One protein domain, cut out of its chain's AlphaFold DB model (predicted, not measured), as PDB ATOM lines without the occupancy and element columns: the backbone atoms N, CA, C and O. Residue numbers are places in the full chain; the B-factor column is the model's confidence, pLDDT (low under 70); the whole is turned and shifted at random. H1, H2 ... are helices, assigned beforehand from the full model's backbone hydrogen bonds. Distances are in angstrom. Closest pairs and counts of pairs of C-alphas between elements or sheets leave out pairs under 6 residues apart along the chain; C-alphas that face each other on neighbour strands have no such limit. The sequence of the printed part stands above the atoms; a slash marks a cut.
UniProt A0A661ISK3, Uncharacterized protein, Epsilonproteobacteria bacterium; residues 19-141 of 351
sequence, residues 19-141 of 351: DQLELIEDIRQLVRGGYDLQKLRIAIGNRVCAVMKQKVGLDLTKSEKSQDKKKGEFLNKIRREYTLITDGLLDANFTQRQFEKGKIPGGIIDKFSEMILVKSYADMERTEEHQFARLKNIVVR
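What this domain is: This is residues 19 to 141 of the 351 residues of an uncharacterized protein of Epsilonproteobacteria bacterium (UniProt A0A661ISK3). Two long helices, H1 and H4, lie side by side and run opposite ways, and H2 crosses both near one end of the pair. The short helix H3 sits by the start of H4, and residues 61 to 70 stick out. The 123 printed residues hold four named helices, H1 to H4, and no named strand: all helix, loose, radius of gyration of the C-alphas 18.0 A, spans 58 by 40 by 18 A.

How they stand to each other: H1, residues 19 to 55, touches H4, residues 112 to 139, the hub, at a shallow tilt of 20 degrees; their closest C-alphas, Arg 41 and Met 124, are 5.8 A apart. H2, residues 68 to 85, is about perpendicular to H1, at 84 degrees, and touches it with residues 71 to 75 alone; the closest C-alphas, Cys 49 and Leu 75, are 6.9 A apart. H2 touches H4 with residues 78 to 82 alone, closest at C-alphas Tyr 82 and Val 118, 7.1 A. H3, residues 96 to 102, only just touches H4, with 3 pairs of C-alphas within 8 A, the closest Gln 96 and Phe 112 at 6.1 A. H1 and H3 are apart. Every O i to N i+4 pair is within hydrogen-bond range in H1, H2 and H3, and 20 of 24 in H4.

Where its parts are: H1 begins at C-alpha 19 (-60.051, 30.175, -47.566) and measures 54.3 A; H2 measures 25.7 A. H4 measures 41.3 A and ends at C-alpha 139 (-47.540, 27.833, -51.923).

The domain as a whole: The farthest C-alphas, Asp 19 and Pro 105, are 58.3 A apart. The printed part has no cut; the link from H1 to H2 is long. pLDDT is under 70 at residues 57 to 72 and 88 to 93.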
ATOM      1  N   ASP A  19     -60.929  31.114 -46.858       88.75
ATOM      2  CA  ASP A  19     -60.051  30.175 -47.566       88.75
ATOM      3  C   ASP A  19     -58.587  30.653 -47.630       88.75
ATOM      4  O   ASP A  19     -57.648  29.864 -47.493       88.75
ATOM      5  N   GLN A  20     -58.358  31.957 -47.840       88.69
ATOM      6  CA  GLN A  20     -57.005  32.523 -47.826       88.69
ATOM      7  C   GLN A  20     -56.403  32.507 -46.418       88.69
ATOM      8  O   GLN A  20     -55.211  32.239 -46.275       88.69
ATOM      9  N   LEU A  21     -57.197  32.795 -45.382       91.19
ATOM     10  CA  LEU A  21     -56.743  32.736 -43.991       91.19
ATOM     11  C   LEU A  21     -56.318  31.321 -43.603       91.19
ATOM     12  O   LEU A  21     -55.242  31.159 -43.024       91.19
ATOM     13  N   GLU A  22     -57.125  30.322 -43.958       93.38
ATOM     14  CA  GLU A  22     -56.809  28.911 -43.736       93.38
ATOM     15  C   GLU A  22     -55.519  28.524 -44.472       93.38
ATOM     16  O   GLU A  22     -54.589  28.001 -43.860       93.38
ATOM     17  N   LEU A  23     -55.386  28.904 -45.749       93.75
ATOM     18  CA  LEU A  23     -54.171  28.659 -46.529       93.75
ATOM     19  C   LEU A  23     -52.920  29.297 -45.899       93.75
ATOM     20  O   LEU A  23     -51.852  28.680 -45.863       93.75
ATOM     21  N   ILE A  24     -53.022  30.539 -45.421       94.06
ATOM     22  CA  ILE A  24     -51.915  31.244 -44.760       94.06
ATOM     23  C   ILE A  24     -51.526  30.531 -43.459       94.06
ATOM     24  O   ILE A  24     -50.333  30.417 -43.156       94.06
ATOM     25  N   GLU A  25     -52.504  30.057 -42.689       94.88
ATOM     26  CA  GLU A  25     -52.263  29.336 -41.441       94.88
ATOM     27  C   GLU A  25     -51.629  27.960 -41.690       94.88
ATOM     28  O   GLU A  25     -50.622  27.639 -41.055       94.88
ATOM     29  N   ASP A  26     -52.097  27.208 -42.689       94.56
ATOM     30  CA  ASP A  26     -51.477  25.953 -43.133       94.56
ATOM     31  C   ASP A  26     -50.004  26.157 -43.515       94.56
ATOM     32  O   ASP A  26     -49.104  25.443 -43.053       94.56
ATOM     33  N   ILE A  27     -49.728  27.181 -44.334       96.00
ATOM     34  CA  ILE A  27     -48.361  27.547 -44.723       96.00
ATOM     35  C   ILE A  27     -47.535  27.878 -43.479       96.00
ATOM     36  O   ILE A  27     -46.399  27.412 -43.347       96.00
ATOM     37  N   ARG A  28     -48.088  28.654 -42.541       95.50
ATOM     38  CA  ARG A  28     -47.405  29.045 -41.305       95.50
ATOM     39  C   ARG A  28     -47.042  27.839 -40.448       95.50
ATOM     40  O   ARG A  28     -45.892  27.750 -40.007       95.50
ATOM     41  N   GLN A  29     -47.959  26.900 -40.251       94.56
ATOM     42  CA  GLN A  29     -47.712  25.688 -39.471       94.56
ATOM     43  C   GLN A  29     -46.623  24.822 -40.109       94.56
ATOM     44  O   GLN A  29     -45.684  24.396 -39.427       94.56
ATOM     45  N   LEU A  30     -46.668  24.635 -41.430       94.00
ATOM     46  CA  LEU A  30     -45.669  23.848 -42.151       94.00
ATOM     47  C   LEU A  30     -44.286  24.503 -42.161       94.00
ATOM     48  O   LEU A  30     -43.281  23.807 -41.996       94.00
ATOM     49  N   VAL A  31     -44.217  25.828 -42.308       95.25
ATOM     50  CA  VAL A  31     -42.963  26.588 -42.218       95.25
ATOM     51  C   VAL A  31     -42.352  26.446 -40.825       95.25
ATOM     52  O   VAL A  31     -41.158  26.154 -40.711       95.25
ATOM     53  N   ARG A  32     -43.145  26.615 -39.758       93.69
ATOM     54  CA  ARG A  32     -42.667  26.456 -38.375       93.69
ATOM     55  C   ARG A  32     -42.163  25.035 -38.126       93.69
ATOM     56  O   ARG A  32     -41.012  24.883 -37.723       93.69
ATOM     57  N   GLY A  33     -42.957  24.024 -38.479       93.62
ATOM     58  CA  GLY A  33     -42.576  22.618 -38.342       93.62
ATOM     59  C   GLY A  33     -41.308  22.259 -39.123       93.62
ATOM     60  O   GLY A  33     -40.399  21.637 -38.576       93.62
ATOM     61  N   GLY A  34     -41.183  22.717 -40.374       93.75
ATOM     62  CA  GLY A  34     -39.984  22.498 -41.189       93.75
ATOM     63  C   GLY A  34     -38.725  23.123 -40.581       93.75
ATOM     64  O   GLY A  34     -37.666  22.495 -40.541       93.75
ATOM     65  N   TYR A  35     -38.826  24.337 -40.034       94.50
ATOM     66  CA  TYR A  35     -37.690  24.968 -39.357       94.50
ATOM     67  C   TYR A  35     -37.382  24.383 -37.978       94.50
ATOM     68  O   TYR A  35     -36.227  24.450 -37.550       94.50
ATOM     69  N   ASP A  36     -38.352  23.791 -37.293       93.88
ATOM     70  CA  ASP A  36     -38.098  23.051 -36.060       93.88
ATOM     71  C   ASP A  36     -37.380  21.722 -36.341       93.88
ATOM     72  O   ASP A  36     -36.385  21.423 -35.674       93.88
ATOM     73  N   LEU A  37     -37.752  21.003 -37.408       94.00
ATOM     74  CA  LEU A  37     -36.979  19.858 -37.912       94.00
ATOM     75  C   LEU A  37     -35.544  20.259 -38.273       94.00
ATOM     76  O   LEU A  37     -34.592  19.591 -37.868       94.00
ATOM     77  N   GLN A  38     -35.365  21.400 -38.947       92.62
ATOM     78  CA  GLN A  38     -34.035  21.926 -39.258       92.62
ATOM     79  C   GLN A  38     -33.199  22.186 -37.994       92.62
ATOM     80  O   GLN A  38     -32.002  21.887 -37.974       92.62
ATOM     81  N   LYS A  39     -33.799  22.719 -36.920       93.25
ATOM     82  CA  LYS A  39     -33.097  22.915 -35.638       93.25
ATOM     83  C   LYS A  39     -32.659  21.582 -35.033       93.25
ATOM     84  O   LYS A  39     -31.515  21.480 -34.589       93.25
ATOM     85  N   LEU A  40     -33.528  20.569 -35.046       92.62
ATOM     86  CA  LEU A  40     -33.199  19.223 -34.566       92.62
ATOM     87  C   LEU A  40     -32.068  18.602 -35.391       92.62
ATOM     88  O   LEU A  40     -31.089  18.123 -34.819       92.62
ATOM     89  N   ARG A  41     -32.130  18.699 -36.726       91.69
ATOM     90  CA  ARG A  41     -31.052  18.236 -37.610       91.69
ATOM     91  C   ARG A  41     -29.728  18.931 -37.298       91.69
ATOM     92  O   ARG A  41     -28.696  18.266 -37.219       91.69
ATOM     93  N   ILE A  42     -29.728  20.251 -37.099       89.56
ATOM     94  CA  ILE A  42     -28.516  21.004 -36.737       89.56
ATOM     95  C   ILE A  42     -27.968  20.530 -35.385       89.56
ATOM     96  O   ILE A  42     -26.761  20.327 -35.260       89.56
ATOM     97  N   ALA A  43     -28.830  20.303 -34.389       89.12
ATOM     98  CA  ALA A  43     -28.417  19.797 -33.082       89.12
ATOM     99  C   ALA A  43     -27.771  18.401 -33.177       89.12
ATOM    100  O   ALA A  43     -26.691  18.184 -32.624       89.12
ATOM    101  N   ILE A  44     -28.372  17.484 -33.944       88.38
ATOM    102  CA  ILE A  44     -27.815  16.147 -34.200       88.38
ATOM    103  C   ILE A  44     -26.497  16.252 -34.981       88.38
ATOM    104  O   ILE A  44     -25.514  15.611 -34.617       88.38
ATOM    105  N   GLY A  45     -26.423  17.104 -36.004       85.88
ATOM    106  CA  GLY A  45     -25.197  17.323 -36.777       85.88
ATOM    107  C   GLY A  45     -24.047  17.851 -35.918       85.88
ATOM    108  O   GLY A  45     -22.921  17.360 -36.014       85.88
ATOM    109  N   ASN A  46     -24.335  18.788 -35.013       85.56
ATOM    110  CA  ASN A  46     -23.363  19.275 -34.035       85.56
ATOM    111  C   ASN A  46     -22.890  18.148 -33.107       85.56
ATOM    112  O   ASN A  46     -21.695  18.057 -32.818       85.56
ATOM    113  N   ARG A  47     -23.797  17.256 -32.687       86.06
ATOM    114  CA  ARG A  47     -23.453  16.075 -31.885       86.06
ATOM    115  C   ARG A  47     -22.539  15.114 -32.647       86.06
ATOM    116  O   ARG A  47     -21.524  14.703 -32.088       86.06
ATOM    117  N   VAL A  48     -22.845  14.812 -33.912       85.75
ATOM    118  CA  VAL A  48     -21.999  13.987 -34.793       85.75
ATOM    119  C   VAL A  48     -20.609  14.608 -34.935       85.75
ATOM    120  O   VAL A  48     -19.608  13.939 -34.691       85.75
ATOM    121  N   CYS A  49     -20.522  15.906 -35.245       82.94
ATOM    122  CA  CYS A  49     -19.241  16.609 -35.312       82.94
ATOM    123  C   CYS A  49     -18.443  16.517 -34.012       82.94
ATOM    124  O   CYS A  49     -17.238  16.305 -34.072       82.94
ATOM    125  N   ALA A  50     -19.084  16.706 -32.856       82.94
ATOM    126  CA  ALA A  50     -18.402  16.681 -31.566       82.94
ATOM    127  C   ALA A  50     -17.780  15.306 -31.277       82.94
ATOM    128  O   ALA A  50     -16.599  15.234 -30.944       82.94
ATOM    129  N   VAL A  51     -18.543  14.224 -31.486       84.81
ATOM    130  CA  VAL A  51     -18.074  12.840 -31.287       84.81
ATOM    131  C   VAL A  51     -16.903  12.522 -32.221       84.81
ATOM    132  O   VAL A  51     -15.854  12.059 -31.779       84.81
ATOM    133  N   MET A  52     -17.044  12.843 -33.508       82.44
ATOM    134  CA  MET A  52     -16.023  12.529 -34.511       82.44
ATOM    135  C   MET A  52     -14.754  13.380 -34.349       82.44
ATOM    136  O   MET A  52     -13.648  12.897 -34.572       82.44
ATOM    137  N   LYS A  53     -14.875  14.644 -33.918       78.31
ATOM    138  CA  LYS A  53     -13.714  15.510 -33.643       78.31
ATOM    139  C   LYS A  53     -12.908  15.047 -32.435       78.31
ATOM    140  O   LYS A  53     -11.682  15.091 -32.497       78.31
ATOM    141  N   GLN A  54     -13.581  14.588 -31.378       78.81
ATOM    142  CA  GLN A  54     -12.921  14.040 -30.191       78.81
ATOM    143  C   GLN A  54     -12.009  12.864 -30.564       78.81
ATOM    144  O   GLN A  54     -10.890  12.767 -30.071       78.81
ATOM    145  N   LYS A  55     -12.458  12.020 -31.495       74.19
ATOM    146  CA  LYS A  55     -11.690  10.883 -32.006       74.19
ATOM    147  C   LYS A  55     -10.474  11.289 -32.842       74.19
ATOM    148  O   LYS A  55      -9.419  10.687 -32.710       74.19
ATOM    149  N   VAL A  56     -10.599  12.329 -33.668       73.06
ATOM    150  CA  VAL A  56      -9.494  12.847 -34.505       73.06
ATOM    151  C   VAL A  56      -8.493  13.693 -33.686       73.06
ATOM    152  O   VAL A  56      -7.516  14.198 -34.228       73.06
ATOM    153  N   GLY A  57      -8.705  13.857 -32.372       66.75
ATOM    154  CA  GLY A  57      -7.823  14.643 -31.501       66.75
ATOM    155  C   GLY A  57      -7.905  16.154 -31.746       66.75
ATOM    156  O   GLY A  57      -6.992  16.897 -31.390       66.75
ATOM    157  N   LEU A  58      -8.987  16.630 -32.375       64.81
ATOM    158  CA  LEU A  58      -9.219  18.055 -32.603       64.81
ATOM    159  C   LEU A  58      -9.804  18.693 -31.338       64.81
ATOM    160  O   LEU A  58     -10.907  18.358 -30.909       64.81
ATOM    161  N   ASP A  59      -9.059  19.638 -30.773       57.06
ATOM    162  CA  ASP A  59      -9.386  20.343 -29.533       57.06
ATOM    163  C   ASP A  59     -10.723  21.112 -29.622       57.06
ATOM    164  O   ASP A  59     -10.883  22.040 -30.422       57.06
ATOM    165  N   LEU A  60     -11.690  20.702 -28.794       57.31
ATOM    166  CA  LEU A  60     -13.065  21.222 -28.745       57.31
ATOM    167  C   LEU A  60     -13.173  22.575 -28.018       57.31
ATOM    168  O   LEU A  60     -14.237  23.190 -28.036       57.31
ATOM    169  N   THR A  61     -12.097  23.044 -27.376       54.09
ATOM    170  CA  THR A  61     -12.108  24.248 -26.525       54.09
ATOM    171  C   THR A  61     -11.777  25.550 -27.266       54.09
ATOM    172  O   THR A  61     -12.012  26.642 -26.744       54.09
ATOM    173  N   LYS A  62     -11.269  25.480 -28.505       58.25
ATOM    174  CA  LYS A  62     -10.928  26.679 -29.289       58.25
ATOM    175  C   LYS A  62     -12.189  27.348 -29.846       58.25
ATOM    176  O   LYS A  62     -13.003  26.705 -30.501       58.25
ATOM    177  N   SER A  63     -12.309  28.660 -29.608       45.78
ATOM    178  CA  SER A  63     -13.412  29.536 -30.048       45.78
ATOM    179  C   SER A  63     -13.919  29.205 -31.459       45.78
ATOM    180  O   SER A  63     -13.212  29.358 -32.457       45.78
ATOM    181  N   GLU A  64     -15.173  28.759 -31.535       49.47
ATOM    182  CA  GLU A  64     -15.774  28.172 -32.737       49.47
ATOM    183  C   GLU A  64     -16.128  29.181 -33.847       49.47
ATOM    184  O   GLU A  64     -16.430  28.770 -34.969       49.47
ATOM    185  N   LYS A  65     -16.075  30.496 -33.573       47.16
ATOM    186  CA  LYS A  65     -16.593  31.558 -34.465       47.16
ATOM    187  C   LYS A  65     -15.890  31.672 -35.829       47.16
ATOM    188  O   LYS A  65     -16.400  32.363 -36.703       47.16
ATOM    189  N   SER A  66     -14.749  31.010 -36.036       43.81
ATOM    190  CA  SER A  66     -13.994  31.032 -37.301       43.81
ATOM    191  C   SER A  66     -13.964  29.690 -38.052       43.81
ATOM    192  O   SER A  66     -13.266  29.575 -39.061       43.81
ATOM    193  N   GLN A  67     -14.706  28.664 -37.602       51.97
ATOM    194  CA  GLN A  67     -14.582  27.297 -38.136       51.97
ATOM    195  C   GLN A  67     -15.821  26.725 -38.844       51.97
ATOM    196  O   GLN A  67     -15.769  25.568 -39.259       51.97
ATOM    197  N   ASP A  68     -16.897  27.481 -39.065       55.94
ATOM    198  CA  ASP A  68     -18.128  26.939 -39.678       55.94
ATOM    199  C   ASP A  68     -17.896  26.293 -41.054       55.94
ATOM    200  O   ASP A  68     -18.414  25.210 -41.332       55.94
ATOM    201  N   LYS A  69     -17.022  26.879 -41.884       61.16
ATOM    202  CA  LYS A  69     -16.639  26.290 -43.177       61.16
ATOM    203  C   LYS A  69     -15.912  24.946 -43.007       61.16
ATOM    204  O   LYS A  69     -16.237  23.981 -43.694       61.16
ATOM    205  N   LYS A  70     -15.004  24.853 -42.027       64.88
ATOM    206  CA  LYS A  70     -14.284  23.612 -41.688       64.88
ATOM    207  C   LYS A  70     -15.217  22.550 -41.089       64.88
ATOM    208  O   LYS A  70     -15.034  21.368 -41.365       64.88
ATOM    209  N   LYS A  71     -16.234  22.949 -40.307       66.06
ATOM    210  CA  LYS A  71     -17.284  22.043 -39.798       66.06
ATOM    211  C   LYS A  71     -18.085  21.433 -40.955       66.06
ATOM    212  O   LYS A  71     -18.263  20.219 -40.986       66.06
ATOM    213  N   GLY A  72     -18.506  22.251 -41.925       67.06
ATOM    214  CA  GLY A  72     -19.230  21.786 -43.116       67.06
ATOM    215  C   GLY A  72     -18.408  20.836 -43.994       67.06
ATOM    216  O   GLY A  72     -18.894  19.779 -44.383       67.06
ATOM    217  N   GLU A  73     -17.139  21.160 -44.251       76.00
ATOM    218  CA  GLU A  73     -16.223  20.275 -44.989       76.00
ATOM    219  C   GLU A  73     -16.022  18.928 -44.281       76.00
ATOM    220  O   GLU A  73     -15.999  17.882 -44.931       76.00
ATOM    221  N   PHE A  74     -15.924  18.935 -42.951       77.25
ATOM    222  CA  PHE A  74     -15.794  17.716 -42.157       77.25
ATOM    223  C   PHE A  74     -17.072  16.864 -42.179       77.25
ATOM    224  O   PHE A  74     -16.991  15.661 -42.412       77.25
ATOM    225  N   LEU A  75     -18.255  17.478 -42.041       76.75
ATOM    226  CA  LEU A  75     -19.536  16.780 -42.220       76.75
ATOM    227  C   LEU A  75     -19.662  16.170 -43.614       76.75
ATOM    228  O   LEU A  75     -20.120  15.041 -43.739       76.75
ATOM    229  N   ASN A  76     -19.214  16.868 -44.657       81.62
ATOM    230  CA  ASN A  76     -19.235  16.332 -46.016       81.62
ATOM    231  C   ASN A  76     -18.336  15.100 -46.174       81.62
ATOM    232  O   ASN A  76     -18.705  14.176 -46.894       81.62
ATOM    233  N   LYS A  77     -17.184  15.051 -45.492       83.69
ATOM    234  CA  LYS A  77     -16.344  13.841 -45.456       83.69
ATOM    235  C   LYS A  77     -17.067  12.685 -44.766       83.69
ATOM    236  O   LYS A  77     -17.144  11.610 -45.348       83.69
ATOM    237  N   ILE A  78     -17.669  12.938 -43.602       83.69
ATOM    238  CA  ILE A  78     -18.461  11.942 -42.862       83.69
ATOM    239  C   ILE A  78     -19.622  11.418 -43.719       83.69
ATOM    240  O   ILE A  78     -19.840  10.216 -43.781       83.69
ATOM    241  N   ARG A  79     -20.341  12.297 -44.429       83.25
ATOM    242  CA  ARG A  79     -21.438  11.912 -45.334       83.25
ATOM    243  C   ARG A  79     -20.970  11.026 -46.480       83.25
ATOM    244  O   ARG A  79     -21.644  10.055 -46.805       83.25
ATOM    245  N   ARG A  80     -19.842  11.367 -47.110       85.19
ATOM    246  CA  ARG A  80     -19.271  10.568 -48.205       85.19
ATOM    247  C   ARG A  80     -18.904   9.177 -47.719       85.19
ATOM    248  O   ARG A  80     -19.268   8.202 -48.357       85.19
ATOM    249  N   GLU A  81     -18.235   9.100 -46.577       83.25
ATOM    250  CA  GLU A  81     -17.877   7.825 -45.970       83.25
ATOM    251  C   GLU A  81     -19.112   7.010 -45.584       83.25
ATOM    252  O   GLU A  81     -19.199   5.843 -45.945       83.25
ATOM    253  N   TYR A  82     -20.107   7.636 -44.952       83.19
ATOM    254  CA  TYR A  82     -21.392   6.999 -44.672       83.19
ATOM    255  C   TYR A  82     -22.030   6.430 -45.938       83.19
ATOM    256  O   TYR A  82     -22.377   5.256 -45.953       83.19
ATOM    257  N   THR A  83     -22.099   7.229 -47.007       83.50
ATOM    258  CA  THR A  83     -22.670   6.810 -48.296       83.50
ATOM    259  C   THR A  83     -21.944   5.589 -48.850       83.50
ATOM    260  O   THR A  83     -22.609   4.659 -49.279       83.50
ATOM    261  N   LEU A  84     -20.606   5.562 -48.790       82.31
ATOM    262  CA  LEU A  84     -19.797   4.419 -49.230       82.31
ATOM    263  C   LEU A  84     -20.044   3.164 -48.382       82.31
ATOM    264  O   LEU A  84     -20.127   2.071 -48.930       82.31
ATOM    265  N   ILE A  85     -20.189   3.306 -47.060       76.75
ATOM    266  CA  ILE A  85     -20.477   2.173 -46.164       76.75
ATOM    267  C   ILE A  85     -21.902   1.643 -46.397       76.75
ATOM    268  O   ILE A  85     -22.141   0.441 -46.280       76.75
ATOM    269  N   THR A  86     -22.856   2.526 -46.701       74.12
ATOM    270  CA  THR A  86     -24.255   2.163 -46.972       74.12
ATOM    271  C   THR A  86     -24.550   1.839 -48.434       74.12
ATOM    272  O   THR A  86     -25.700   1.547 -48.754       74.12
ATOM    273  N   ASP A  87     -23.566   1.916 -49.331       77.00
ATOM    274  CA  ASP A  87     -23.805   1.776 -50.767       77.00
ATOM    275  C   ASP A  87     -24.363   0.383 -51.100       77.00
ATOM    276  O   ASP A  87     -23.871  -0.641 -50.624       77.00
ATOM    277  N   GLY A  88     -25.450   0.345 -51.871       59.88
ATOM    278  CA  GLY A  88     -26.174  -0.889 -52.195       59.88
ATOM    279  C   GLY A  88     -26.923  -1.559 -51.029       59.88
ATOM    280  O   GLY A  88     -27.453  -2.657 -51.210       59.88
ATOM    281  N   LEU A  89     -27.006  -0.935 -49.844       65.06
ATOM    282  CA  LEU A  89     -27.741  -1.464 -48.690       65.06
ATOM    283  C   LEU A  89     -29.099  -0.775 -48.521       65.06
ATOM    284  O   LEU A  89     -29.220   0.446 -48.569       65.06
ATOM    285  N   LEU A  90     -30.141  -1.570 -48.263       57.78
ATOM    286  CA  LEU A  90     -31.456  -1.043 -47.897       57.78
ATOM    287  C   LEU A  90     -31.418  -0.502 -46.459       57.78
ATOM    288  O   LEU A  90     -31.126  -1.245 -45.519       57.78
ATOM    289  N   ASP A  91     -31.774   0.774 -46.289       61.53
ATOM    290  CA  ASP A  91     -31.699   1.528 -45.024       61.53
ATOM    291  C   ASP A  91     -32.402   0.874 -43.823       61.53
ATOM    292  O   ASP A  91     -31.984   1.069 -42.680       61.53
ATOM    293  N   ALA A  92     -33.464   0.098 -44.062       59.78
ATOM    294  CA  ALA A  92     -34.245  -0.565 -43.016       59.78
ATOM    295  C   ALA A  92     -33.546  -1.795 -42.405       59.78
ATOM    296  O   ALA A  92     -33.906  -2.220 -41.312       59.78
ATOM    297  N   ASN A  93     -32.538  -2.353 -43.086       63.66
ATOM    298  CA  ASN A  93     -31.928  -3.641 -42.748       63.66
ATOM    299  C   ASN A  93     -30.443  -3.531 -42.379       63.66
ATOM    300  O   ASN A  93     -29.739  -4.536 -42.422       63.66
ATOM    301  N   PHE A  94     -29.940  -2.336 -42.054       71.56
ATOM    302  CA  PHE A  94     -28.516  -2.136 -41.779       71.56
ATOM    303  C   PHE A  94     -28.109  -2.704 -40.405       71.56
ATOM    304  O   PHE A  94     -28.423  -2.147 -39.353       71.56
ATOM    305  N   THR A  95     -27.389  -3.827 -40.414       82.19
ATOM    306  CA  THR A  95     -26.942  -4.565 -39.220       82.19
ATOM    307  C   THR A  95     -25.464  -4.333 -38.901       82.19
ATOM    308  O   THR A  95     -24.657  -4.020 -39.777       82.19
ATOM    309  N   GLN A  96     -25.065  -4.601 -37.651       84.75
ATOM    310  CA  GLN A  96     -23.658  -4.556 -37.237       84.75
ATOM    311  C   GLN A  96     -22.765  -5.458 -38.103       84.75
ATOM    312  O   GLN A  96     -21.658  -5.076 -38.457       84.75
ATOM    313  N   ARG A  97     -23.251  -6.634 -38.517       83.12
ATOM    314  CA  ARG A  97     -22.477  -7.549 -39.371       83.12
ATOM    315  C   ARG A  97     -22.187  -6.958 -40.752       83.12
ATOM    316  O   ARG A  97     -21.118  -7.208 -41.301       83.12
ATOM    317  N   GLN A  98     -23.132  -6.217 -41.328       82.06
ATOM    318  CA  GLN A  98     -22.924  -5.528 -42.604       82.06
ATOM    319  C   GLN A  98     -21.966  -4.354 -42.439       82.06
ATOM    320  O   GLN A  98     -21.075  -4.198 -43.267       82.06
ATOM    321  N   PHE A  99     -22.077  -3.608 -41.336       85.50
ATOM    322  CA  PHE A  99     -21.103  -2.576 -40.995       85.50
ATOM    323  C   PHE A  99     -19.681  -3.138 -40.912       85.50
ATOM    324  O   PHE A  99     -18.796  -2.636 -41.589       85.50
ATOM    325  N   GLU A 100     -19.454  -4.216 -40.159       85.19
ATOM    326  CA  GLU A 100     -18.108  -4.792 -40.014       85.19
ATOM    327  C   GLU A 100     -17.505  -5.269 -41.346       85.19
ATOM    328  O   GLU A 100     -16.287  -5.256 -41.503       85.19
ATOM    329  N   LYS A 101     -18.347  -5.664 -42.314       83.81
ATOM    330  CA  LYS A 101     -17.920  -6.045 -43.670       83.81
ATOM    331  C   LYS A 101     -17.666  -4.849 -44.591       83.81
ATOM    332  O   LYS A 101     -16.807  -4.948 -45.459       83.81
ATOM    333  N   GLY A 102     -18.443  -3.777 -44.444       81.06
ATOM    334  CA  GLY A 102     -18.413  -2.599 -45.317       81.06
ATOM    335  C   GLY A 102     -17.605  -1.420 -44.772       81.06
ATOM    336  O   GLY A 102     -17.397  -0.447 -45.492       81.06
ATOM    337  N   LYS A 103     -17.158  -1.470 -43.509       82.81
ATOM    338  CA  LYS A 103     -16.379  -0.389 -42.898       82.81
ATOM    339  C   LYS A 103     -15.075  -0.172 -43.657       82.81
ATOM    340  O   LYS A 103     -14.399  -1.121 -44.055       82.81
ATOM    341  N   ILE A 104     -14.694   1.091 -43.799       81.88
ATOM    342  CA  ILE A 104     -13.453   1.466 -44.471       81.88
ATOM    343  C   ILE A 104     -12.305   1.377 -43.455       81.88
ATOM    344  O   ILE A 104     -12.351   2.058 -42.426       81.88
ATOM    345  N   PRO A 105     -11.260   0.565 -43.701       79.88
ATOM    346  CA  PRO A 105     -10.093   0.523 -42.825       79.88
ATOM    347  C   PRO A 105      -9.427   1.904 -42.731       79.88
ATOM    348  O   PRO A 105      -9.085   2.503 -43.748       79.88
ATOM    349  N   GLY A 106      -9.251   2.420 -41.511       78.56
ATOM    350  CA  GLY A 106      -8.709   3.768 -41.282       78.56
ATOM    351  C   GLY A 106      -9.688   4.916 -41.571       78.56
ATOM    352  O   GLY A 106      -9.269   6.073 -41.603       78.56
ATOM    353  N   GLY A 107     -10.970   4.607 -41.784       81.12
ATOM    354  CA  GLY A 107     -12.037   5.585 -41.970       81.12
ATOM    355  C   GLY A 107     -12.371   6.401 -40.714       81.12
ATOM    356  O   GLY A 107     -11.974   6.076 -39.590       81.12
ATOM    357  N   ILE A 108     -13.120   7.490 -40.903       83.12
ATOM    358  CA  ILE A 108     -13.644   8.338 -39.828       83.12
ATOM    359  C   ILE A 108     -14.716   7.590 -39.026       83.12
ATOM    360  O   ILE A 108     -14.795   7.793 -37.816       83.12
ATOM    361  N   ILE A 109     -15.518   6.735 -39.667       85.62
ATOM    362  CA  ILE A 109     -16.577   5.929 -39.051       85.62
ATOM    363  C   ILE A 109     -16.030   4.513 -38.834       85.62
ATOM    364  O   ILE A 109     -16.058   3.678 -39.736       85.62
ATOM    365  N   ASP A 110     -15.528   4.226 -37.630       85.88
ATOM    366  CA  ASP A 110     -14.909   2.921 -37.319       85.88
ATOM    367  C   ASP A 110     -15.759   2.040 -36.396       85.88
ATOM    368  O   ASP A 110     -15.540   0.828 -36.327       85.88
ATOM    369  N   LYS A 111     -16.755   2.628 -35.724       87.50
ATOM    370  CA  LYS A 111     -17.651   1.941 -34.790       87.50
ATOM    371  C   LYS A 111     -19.082   1.913 -35.297       87.50
ATOM    372  O   LYS A 111     -19.597   2.871 -35.868       87.50
ATOM    373  N   PHE A 112     -19.789   0.845 -34.946       85.31
ATOM    374  CA  PHE A 112     -21.209   0.723 -35.263       85.31
ATOM    375  C   PHE A 112     -22.070   1.812 -34.589       85.31
ATOM    376  O   PHE A 112     -23.023   2.305 -35.182       85.31
ATOM    377  N   SER A 113     -21.714   2.260 -33.379       86.69
ATOM    378  CA  SER A 113     -22.420   3.360 -32.698       86.69
ATOM    379  C   SER A 113     -22.284   4.700 -33.430       86.69
ATOM    380  O   SER A 113     -23.245   5.461 -33.518       86.69
ATOM    381  N   GLU A 114     -21.107   4.975 -33.989       86.94
ATOM    382  CA  GLU A 114     -20.845   6.144 -34.833       86.94
ATOM    383  C   GLU A 114     -21.696   6.093 -36.100       86.94
ATOM    384  O   GLU A 114     -22.328   7.082 -36.470       86.94
ATOM    385  N   MET A 115     -21.775   4.912 -36.709       86.44
ATOM    386  CA  MET A 115     -22.606   4.669 -37.879       86.44
ATOM    387  C   MET A 115     -24.090   4.954 -37.608       86.44
ATOM    388  O   MET A 115     -24.734   5.644 -38.396       86.44
ATOM    389  N   ILE A 116     -24.626   4.502 -36.468       86.94
ATOM    390  CA  ILE A 116     -26.015   4.784 -36.062       86.94
ATOM    391  C   ILE A 116     -26.252   6.292 -35.902       86.94
ATOM    392  O   ILE A 116     -27.277   6.809 -36.349       86.94
ATOM    393  N   LEU A 117     -25.309   7.018 -35.292       87.00
ATOM    394  CA  LEU A 117     -25.423   8.470 -35.122       87.00
ATOM    395  C   LEU A 117     -25.446   9.201 -36.470       87.00
ATOM    396  O   LEU A 117     -26.253  10.112 -36.664       87.00
ATOM    397  N   VAL A 118     -24.584   8.798 -37.407       88.06
ATOM    398  CA  VAL A 118     -24.552   9.384 -38.755       88.06
ATOM    399  C   VAL A 118     -25.810   9.018 -39.545       88.06
ATOM    400  O   VAL A 118     -26.367   9.883 -40.219       88.06
ATOM    401  N   LYS A 119     -26.321   7.791 -39.398       87.38
ATOM    402  CA  LYS A 119     -27.603   7.382 -39.983       87.38
ATOM    403  C   LYS A 119     -28.760   8.244 -39.477       87.38
ATOM    404  O   LYS A 119     -29.504   8.788 -40.284       87.38
ATOM    405  N   SER A 120     -28.879   8.437 -38.162       87.44
ATOM    406  CA  SER A 120     -29.925   9.287 -37.575       87.44
ATOM    407  C   SER A 120     -29.879  10.717 -38.124       87.44
ATOM    408  O   SER A 120     -30.918  11.313 -38.411       87.44
ATOM    409  N   TYR A 121     -28.675  11.256 -38.330       89.31
ATOM    410  CA  TYR A 121     -28.495  12.543 -38.992       89.31
ATOM    411  C   TYR A 121     -28.983  12.536 -40.452       89.31
ATOM    412  O   TYR A 121     -29.698  13.456 -40.850       89.31
ATOM    413  N   ALA A 122     -28.622  11.514 -41.233       87.94
ATOM    414  CA  ALA A 122     -29.032  11.376 -42.632       87.94
ATOM    415  C   ALA A 122     -30.558  11.217 -42.779       87.94
ATOM    416  O   ALA A 122     -31.168  11.857 -43.634       87.94
ATOM    417  N   ASP A 123     -31.192  10.434 -41.903       87.81
ATOM    418  CA  ASP A 123     -32.648  10.258 -41.875       87.81
ATOM    419  C   ASP A 123     -33.370  11.584 -41.563       87.81
ATOM    420  O   ASP A 123     -34.376  11.922 -42.195       87.81
ATOM    421  N   MET A 124     -32.823  12.380 -40.637       89.81
ATOM    422  CA  MET A 124     -33.348  13.711 -40.321       89.81
ATOM    423  C   MET A 124     -33.177  14.688 -41.493       89.81
ATOM    424  O   MET A 124     -34.074  15.485 -41.760       89.81
ATOM    425  N   GLU A 125     -32.053  14.622 -42.214       89.81
ATOM    426  CA  GLU A 125     -31.810  15.438 -43.411       89.81
ATOM    427  C   GLU A 125     -32.823  15.141 -44.519       89.81
ATOM    428  O   GLU A 125     -33.435  16.071 -45.041       89.81
ATOM    429  N   ARG A 126     -33.085  13.861 -44.809       90.12
ATOM    430  CA  ARG A 126     -34.113  13.460 -45.786       90.12
ATOM    431  C   ARG A 126     -35.512  13.898 -45.362       90.12
ATOM    432  O   ARG A 126     -36.303  14.355 -46.182       90.12
ATOM    433  N   THR A 127     -35.825  13.771 -44.073       91.00
ATOM    434  CA  THR A 127     -37.124  14.190 -43.530       91.00
ATOM    435  C   THR A 127     -37.321  15.703 -43.662       91.00
ATOM    436  O   THR A 127     -38.380  16.146 -44.105       91.00
ATOM    437  N   GLU A 128     -36.295  16.498 -43.336       92.69
ATOM    438  CA  GLU A 128     -36.294  17.952 -43.537       92.69
ATOM    439  C   GLU A 128     -36.494  18.314 -45.018       92.69
ATOM    440  O   GLU A 128     -37.340  19.151 -45.339       92.69
ATOM    441  N   GLU A 129     -35.754  17.668 -45.923       91.69
ATOM    442  CA  GLU A 129     -35.849  17.904 -47.367       91.69
ATOM    443  C   GLU A 129     -37.258  17.617 -47.901       91.69
ATOM    444  O   GLU A 129     -37.855  18.469 -48.564       91.69
ATOM    445  N   HIS A 130     -37.836  16.466 -47.550       91.44
ATOM    446  CA  HIS A 130     -39.204  16.118 -47.929       91.44
ATOM    447  C   HIS A 130     -40.231  17.121 -47.391       91.44
ATOM    448  O   HIS A 130     -41.180  17.464 -48.100       91.44
ATOM    449  N   GLN A 131     -40.047  17.619 -46.164       90.62
ATOM    450  CA  GLN A 131     -40.952  18.606 -45.579       90.62
ATOM    451  C   GLN A 131     -40.934  19.922 -46.368       90.62
ATOM    452  O   GLN A 131     -41.991  20.460 -46.698       90.62
ATOM    453  N   PHE A 132     -39.749  20.423 -46.728       91.12
ATOM    454  CA  PHE A 132     -39.634  21.641 -47.534       91.12
ATOM    455  C   PHE A 132     -40.090  21.441 -48.983       91.12
ATOM    456  O   PHE A 132     -40.681  22.355 -49.557       91.12
ATOM    457  N   ALA A 133     -39.883  20.258 -49.570       90.62
ATOM    458  CA  ALA A 133     -40.369  19.945 -50.913       90.62
ATOM    459  C   ALA A 133     -41.905  19.998 -50.992       90.62
ATOM    460  O   ALA A 133     -42.459  20.509 -51.964       90.62
ATOM    461  N   ARG A 134     -42.602  19.545 -49.940       89.81
ATOM    462  CA  ARG A 134     -44.073  19.562 -49.864       89.81
ATOM    463  C   ARG A 134     -44.670  20.969 -49.797       89.81
ATOM    464  O   ARG A 134     -45.786  21.149 -50.280       89.81
ATOM    465  N   LEU A 135     -43.938  21.969 -49.287       91.94
ATOM    466  CA  LEU A 135     -44.410  23.366 -49.266       91.94
ATOM    467  C   LEU A 135     -44.765  23.878 -50.663       91.94
ATOM    468  O   LEU A 135     -45.687  24.679 -50.797       91.94
ATOM    469  N   LYS A 136     -44.074  23.393 -51.705       92.56
ATOM    470  CA  LYS A 136     -44.371  23.750 -53.095       92.56
ATOM    471  C   LYS A 136     -45.849  23.550 -53.428       92.56
ATOM    472  O   LYS A 136     -46.453  24.447 -53.997       92.56
ATOM    473  N   ASN A 137     -46.432  22.422 -53.026       91.50
ATOM    474  CA  ASN A 137     -47.801  22.046 -53.394       91.50
ATOM    475  C   ASN A 137     -48.863  22.984 -52.802       91.50
ATOM    476  O   ASN A 137     -49.983  23.034 -53.300       91.50
ATOM    477  N   ILE A 138     -48.518  23.715 -51.744       93.44
ATOM    478  CA  ILE A 138     -49.440  24.604 -51.032       93.44
ATOM    479  C   ILE A 138     -49.190  26.054 -51.439       93.44
ATOM    480  O   ILE A 138     -50.132  26.776 -51.736       93.44
ATOM    481  N   VAL A 139     -47.923  26.464 -51.542       95.25
ATOM    482  CA  VAL A 139     -47.540  27.833 -51.923       95.25
ATOM    483  C   VAL A 139     -48.074  28.225 -53.299       95.25
ATOM    484  O   VAL A 139     -48.482  29.367 -53.475       95.25
ATOM    485  N   VAL A 140     -48.127  27.286 -54.250       95.12
ATOM    486  CA  VAL A 140     -48.659  27.545 -55.602       95.12
ATOM    487  C   VAL A 140     -50.140  27.938 -55.617       95.12
ATOM    488  O   VAL A 140     -50.605  28.463 -56.619       95.12
ATOM    489  N   ARG A 141     -50.879  27.707 -54.523       94.44
ATOM    490  CA  ARG A 141     -52.284  28.118 -54.378       94.44
ATOM    491  C   ARG A 141     -52.431  29.594 -53.996       94.44
ATOM    492  O   ARG A 141     -53.530  30.125 -54.093       94.44
TER     493      ARG A 141